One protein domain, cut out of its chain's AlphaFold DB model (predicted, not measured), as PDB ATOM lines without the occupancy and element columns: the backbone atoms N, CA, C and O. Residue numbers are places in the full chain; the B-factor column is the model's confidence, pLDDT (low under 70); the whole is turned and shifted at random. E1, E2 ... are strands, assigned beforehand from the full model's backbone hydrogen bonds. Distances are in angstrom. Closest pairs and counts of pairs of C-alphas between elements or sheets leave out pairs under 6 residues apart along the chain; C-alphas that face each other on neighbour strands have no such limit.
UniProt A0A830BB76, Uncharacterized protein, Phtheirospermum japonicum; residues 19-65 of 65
ATOM      1  N   PHE A  19     153.930 128.608  88.823       91.12
ATOM      2  CA  PHE A  19     154.616 129.698  88.138       91.12
ATOM      3  C   PHE A  19     155.147 130.692  89.165       91.12
ATOM      4  O   PHE A  19     154.379 131.256  89.944       91.12
ATOM      5  N   GLU A  20     156.456 130.922  89.152       94.50
ATOM      6  CA  GLU A  20     157.139 131.835  90.068       94.50
ATOM      7  C   GLU A  20     157.910 132.887  89.276       94.50
ATOM      8  O   GLU A  20     158.628 132.563  88.329       94.50
ATOM      9  N   PHE A  21     157.750 134.155  89.646       93.31
ATOM     10  CA  PHE A  21     158.461 135.252  88.999       93.31
ATOM     11  C   PHE A  21     158.675 136.440  89.934       93.31
ATOM     12  O   PHE A  21     157.958 136.654  90.917       93.31
ATOM     13  N   GLY A  22     159.697 137.228  89.601       92.06
ATOM     14  CA  GLY A  22     160.205 138.280  90.473       92.06
ATOM     15  C   GLY A  22     160.870 137.717  91.729       92.06
ATOM     16  O   GLY A  22     160.821 136.522  92.007       92.06
ATOM     17  N   SER A  23     161.494 138.592  92.507       93.19
ATOM     18  CA  SER A  23     162.134 138.224  93.768       93.19
ATOM     19  C   SER A  23     161.825 139.268  94.825       93.19
ATOM     20  O   SER A  23     161.928 140.472  94.578       93.19
ATOM     21  N   VAL A  24     161.500 138.807  96.031       94.25
ATOM     22  CA  VAL A  24     161.314 139.677  97.196       94.25
ATOM     23  C   VAL A  24     162.618 140.337  97.639       94.25
ATOM     24  O   VAL A  24     162.581 141.302  98.400       94.25
ATOM     25  N   ALA A  25     163.782 139.884  97.159       92.69
ATOM     26  CA  ALA A  25     165.059 140.551  97.403       92.69
ATOM     27  C   ALA A  25     165.015 142.016  96.934       92.69
ATOM     28  O   ALA A  25     165.501 142.900  97.640       92.69
ATOM     29  N   ALA A  26     164.339 142.272  95.808       87.94
ATOM     30  CA  ALA A  26     164.157 143.596  95.221       87.94
ATOM     31  C   ALA A  26     162.956 144.381  95.789       87.94
ATOM     32  O   ALA A  26     162.768 145.538  95.416       87.94
ATOM     33  N   SER A  27     162.145 143.787  96.677       83.75
ATOM     34  CA  SER A  27     160.991 144.449  97.300       83.75
ATOM     35  C   SER A  27     161.281 144.870  98.747       83.75
ATOM     36  O   SER A  27     162.046 144.214  99.467       83.75
ATOM     37  N   ALA A  28     160.674 145.982  99.173       86.31
ATOM     38  CA  ALA A  28     160.801 146.503 100.536       86.31
ATOM     39  C   ALA A  28     159.935 145.724 101.538       86.31
ATOM     40  O   ALA A  28     160.358 145.489 102.667       86.31
ATOM     41  N   ASP A  29     158.760 145.270 101.100       87.44
ATOM     42  CA  ASP A  29     157.725 144.732 101.988       87.44
ATOM     43  C   ASP A  29     157.961 143.262 102.375       87.44
ATOM     44  O   ASP A  29     157.326 142.762 103.298       87.44
ATOM     45  N   LYS A  30     158.881 142.563 101.686       92.31
ATOM     46  CA  LYS A  30     159.222 141.142 101.918       92.31
ATOM     47  C   LYS A  30     157.986 140.234 101.976       92.31
ATOM     48  O   LYS A  30     157.867 139.367 102.840       92.31
ATOM     49  N   VAL A  31     157.086 140.419 101.013       94.56
ATOM     50  CA  VAL A  31     155.883 139.601 100.826       94.56
ATOM     51  C   VAL A  31     155.865 138.936  99.454       94.56
ATOM     52  O   VAL A  31     156.393 139.479  98.482       94.56
ATOM     53  N   THR A  32     155.209 137.783  99.385       95.94
ATOM     54  CA  THR A  32     154.896 137.057  98.154       95.94
ATOM     55  C   THR A  32     153.399 137.160  97.888       95.94
ATOM     56  O   THR A  32     152.587 136.821  98.750       95.94
ATOM     57  N   LEU A  33     153.020 137.579  96.682       94.88
ATOM     58  CA  LEU A  33     151.646 137.459  96.211       94.88
ATOM     59  C   LEU A  33     151.421 136.026  95.713       94.88
ATOM     60  O   LEU A  33     151.938 135.634  94.664       94.88
ATOM     61  N   ALA A  34     150.667 135.245  96.478       93.88
ATOM     62  CA  ALA A  34     150.305 133.876  96.145       93.88
ATOM     63  C   ALA A  34     148.941 133.838  95.446       93.88
ATOM     64  O   ALA A  34     147.981 134.439  95.922       93.88
ATOM     65  N   GLY A  35     148.855 133.135  94.321       91.56
ATOM     66  CA  GLY A  35     147.640 132.938  93.539       91.56
ATOM     67  C   GLY A  35     147.279 131.460  93.428       91.56
ATOM     68  O   GLY A  35     148.161 130.628  93.234       91.56
ATOM     69  N   PHE A  36     145.994 131.130  93.509       87.75
ATOM     70  CA  PHE A  36     145.458 129.816  93.159       87.75
ATOM     71  C   PHE A  36     144.347 129.971  92.118       87.75
ATOM     72  O   PHE A  36     143.352 130.653  92.376       87.75
ATOM     73  N   CYS A  37     144.507 129.335  90.963       82.88
ATOM     74  CA  CYS A  37     143.575 129.399  89.844       82.88
ATOM     75  C   CYS A  37     142.939 128.013  89.637       82.88
ATOM     76  O   CYS A  37     143.607 127.121  89.117       82.88
ATOM     77  N   PRO A  38     141.677 127.787  90.042       73.50
ATOM     78  CA  PRO A  38     141.025 126.504  89.808       73.50
ATOM     79  C   PRO A  38     140.835 126.261  88.303       73.50
ATOM     80  O   PRO A  38     140.298 127.102  87.594       73.50
ATOM     81  N   VAL A  39     141.229 125.079  87.822       68.12
ATOM     82  CA  VAL A  39     141.119 124.682  86.401       68.12
ATOM     83  C   VAL A  39     139.659 124.468  85.950       68.12
ATOM     84  O   VAL A  39     139.383 124.375  84.758       68.12
ATOM     85  N   SER A  40     138.710 124.351  86.884       61.28
ATOM     86  CA  SER A  40     137.391 123.763  86.617       61.28
ATOM     87  C   SER A  40     136.319 124.695  86.046       61.28
ATOM     88  O   SER A  40     135.320 124.176  85.564       61.28
ATOM     89  N   GLU A  41     136.467 126.020  86.089       56.88
ATOM     90  CA  GLU A  41     135.416 126.946  85.636       56.88
ATOM     91  C   GLU A  41     136.039 128.169  84.943       56.88
ATOM     92  O   GLU A  41     136.823 128.900  85.543       56.88
ATOM     93  N   GLU A  42     135.661 128.410  83.684       59.09
ATOM     94  CA  GLU A  42     136.195 129.445  82.772       59.09
ATOM     95  C   GLU A  42     136.063 130.892  83.305       59.09
ATOM     96  O   GLU A  42     136.649 131.824  82.757       59.09
ATOM     97  N   LEU A  43     135.297 131.091  84.385       57.59
ATOM     98  CA  LEU A  43     134.881 132.397  84.899       57.59
ATOM     99  C   LEU A  43     135.235 132.654  86.371       57.59
ATOM    100  O   LEU A  43     134.943 133.746  86.866       57.59
ATOM    101  N   GLU A  44     135.854 131.712  87.091       66.19
ATOM    102  CA  GLU A  44     136.279 131.999  88.466       66.19
ATOM    103  C   GLU A  44     137.627 132.740  88.478       66.19
ATOM    104  O   GLU A  44     138.623 132.229  87.958       66.19
ATOM    105  N   PRO A  45     137.710 133.946  89.076       73.62
ATOM    106  CA  PRO A  45     138.985 134.633  89.206       73.62
ATOM    107  C   PRO A  45     139.927 133.817  90.097       73.62
ATOM    108  O   PRO A  45     139.504 133.222  91.093       73.62
ATOM    109  N   CYS A  46     141.224 133.849  89.783       84.44
ATOM    110  CA  CYS A  46     142.235 133.311  90.684       84.44
ATOM    111  C   CYS A  46     142.077 133.940  92.074       84.44
ATOM    112  O   CYS A  46     141.861 135.150  92.210       84.44
ATOM    113  N   ARG A  47     142.186 133.120  93.117       87.94
ATOM    114  CA  ARG A  47     142.207 133.594  94.500       87.94
ATOM    115  C   ARG A  47     143.611 134.057  94.835       87.94
ATOM    116  O   ARG A  47     144.562 133.345  94.531       87.94
ATOM    117  N   TRP A  48     143.719 135.213  95.479       91.88
ATOM    118  CA  TRP A  48     144.997 135.830  95.816       91.88
ATOM    119  C   TRP A  48     145.142 136.001  97.322       91.88
ATOM    120  O   TRP A  48     144.185 136.363  98.006       91.88
ATOM    121  N   GLU A  49     146.352 135.790  97.821       93.88
ATOM    122  CA  GLU A  49     146.727 136.023  99.209       93.88
ATOM    123  C   GLU A  49     148.119 136.654  99.269       93.88
ATOM    124  O   GLU A  49     149.022 136.280  98.518       93.88
ATOM    125  N   ILE A  50     148.298 137.628 100.160       94.81
ATOM    126  CA  ILE A  50     149.611 138.209 100.439       94.81
ATOM    127  C   ILE A  50     150.204 137.427 101.601       94.81
ATOM    128  O   ILE A  50     149.718 137.512 102.729       94.81
ATOM    129  N   LEU A  51     151.255 136.670 101.318       95.00
ATOM    130  CA  LEU A  51     151.953 135.866 102.305       95.00
ATOM    131  C   LEU A  51     153.281 136.529 102.679       95.00
ATOM    132  O   LEU A  51     153.927 137.140 101.822       95.00
ATOM    133  N   PRO A  52     153.745 136.383 103.930       95.56
ATOM    134  CA  PRO A  52     155.127 136.694 104.269       95.56
ATOM    135  C   PRO A  52     156.084 135.917 103.359       95.56
ATOM    136  O   PRO A  52     155.853 134.739 103.072       95.56
ATOM    137  N   ALA A  53     157.164 136.561 102.919       94.38
ATOM    138  CA  ALA A  53     158.196 135.883 102.151       94.38
ATOM    139  C   ALA A  53     158.772 134.705 102.944       94.38
ATOM    140  O   ALA A  53     159.160 134.842 104.106       94.38
ATOM    141  N   SER A  54     158.892 133.551 102.292       91.62
ATOM    142  CA  SER A  54     159.486 132.351 102.891       91.62
ATOM    143  C   SER A  54     161.010 132.437 103.055       91.62
ATOM    144  O   SER A  54     161.602 131.576 103.702       91.62
ATOM    145  N   GLY A  55     161.654 133.457 102.480       92.19
ATOM    146  CA  GLY A  55     163.097 133.680 102.531       92.19
ATOM    147  C   GLY A  55     163.518 134.959 101.801       92.19
ATOM    148  O   GLY A  55     162.695 135.620 101.171       92.19
ATOM    149  N   SER A  56     164.810 135.298 101.874       90.94
ATOM    150  CA  SER A  56     165.395 136.495 101.241       90.94
ATOM    151  C   SER A  56     165.196 136.548  99.731       90.94
ATOM    152  O   SER A  56     164.999 137.628  99.181       90.94
ATOM    153  N   ASP A  57     165.210 135.380  99.095       91.62
ATOM    154  CA  ASP A  57     165.132 135.210  97.644       91.62
ATOM    155  C   ASP A  57     163.817 134.554  97.209       91.62
ATOM    156  O   ASP A  57     163.714 134.037  96.100       91.62
ATOM    157  N   ALA A  58     162.803 134.569  98.083       95.31
ATOM    158  CA  ALA A  58     161.476 134.068  97.748       95.31
ATOM    159  C   ALA A  58     160.908 134.794  96.512       95.31
ATOM    160  O   ALA A  58     161.246 135.958  96.256       95.31
ATOM    161  N   PRO A  59     160.032 134.142  95.735       95.94
ATOM    162  CA  PRO A  59     159.424 134.783  94.583       95.94
ATOM    163  C   PRO A  59     158.506 135.921  95.027       95.94
ATOM    164  O   PRO A  59     157.826 135.829  96.050       95.94
ATOM    165  N   GLN A  60     158.454 136.999  94.247       95.69
ATOM    166  CA  GLN A  60     157.500 138.080  94.509       95.69
ATOM    167  C   GLN A  60     156.071 137.655  94.148       95.69
ATOM    168  O   GLN A  60     155.121 138.048  94.823       95.69
ATOM    169  N   PHE A  61     155.926 136.813  93.126       93.94
ATOM    170  CA  PHE A  61     154.657 136.248  92.687       93.94
ATOM    171  C   PHE A  61     154.772 134.735  92.563       93.94
ATOM    172  O   PHE A  61     155.728 134.230  91.971       93.94
ATOM    173  N   ARG A  62     153.780 134.015  93.084       94.12
ATOM    174  CA  ARG A  62     153.686 132.557  92.996       94.12
ATOM    175  C   ARG A  62     152.260 132.152  92.657       94.12
ATOM    176  O   ARG A  62     151.373 132.317  93.483       94.12
ATOM    177  N   VAL A  63     152.033 131.606  91.471       90.69
ATOM    178  CA  VAL A  63     150.705 131.189  91.003       90.69
ATOM    179  C   VAL A  63     150.654 129.673  90.883       90.69
ATOM    180  O   VAL A  63     151.573 129.058  90.349       90.69
ATOM    181  N   VAL A  64     149.580 129.085  91.394       88.88
ATOM    182  CA  VAL A  64     149.323 127.649  91.428       88.88
ATOM    183  C   VAL A  64     148.059 127.363  90.618       88.88
ATOM    184  O   VAL A  64     147.028 127.988  90.869       88.88
ATOM    185  N   PHE A  65     148.141 126.429  89.675       80.62
ATOM    186  CA  PHE A  65     147.014 125.909  88.894       80.62
ATOM    187  C   PHE A  65     146.725 124.466  89.307       80.62
ATOM    188  O   PHE A  65     147.716 123.708  89.455       80.62
TER     189      PHE A  65
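This is residues 19 to 65 of the 65 residues of an uncharacterized protein of Phtheirospermum japonicum (UniProt A0A830BB76). A single narrow, twisted sheet of four strands makes a rod, with the loop between E2 and E3 at one end and the other two links at the opposite end. The printed part has 47 residues, with no named helix and strands E1, E2, E3 and E4 along the chain; the mixed sheet runs E1, E4, E2, E3. It is all strand, though under half of the residues are in named elements, and only just loose, close to compact, with a radius of gyration of the C-alphas of 11.8 A and spans of 35 by 15 by 13 A.

E1, residues 19 to 21, begins at C-alpha 19 (154.616, 129.698, 88.138) and is 6.8 A long. E2, residues 31 to 36, measures 16.2 A; E3, residues 47 to 52, 16.5 A. E4, residues 61 to 64, is 10.2 A long and ends at C-alpha 64 (149.323, 127.649, 91.428).

Edge strand E1 is antiparallel to E4 at 178 degrees, with N 19 and O 63 within hydrogen-bond range at 2.8 A. E4 is parallel to E2 at 23 degrees; N 62 and O 33 are 2.9 A apart. E2 and edge strand E3 form an antiparallel hairpin at 154 degrees, with N 34 and O 49 at 2.8 A. E1 and E3 are apart.

The C-alphas farthest apart, of Ala 28 and Ser 40, are 35.5 A apart. The printed part has no cut, and its three links are short. Residues 39 to 44 have pLDDT under 70.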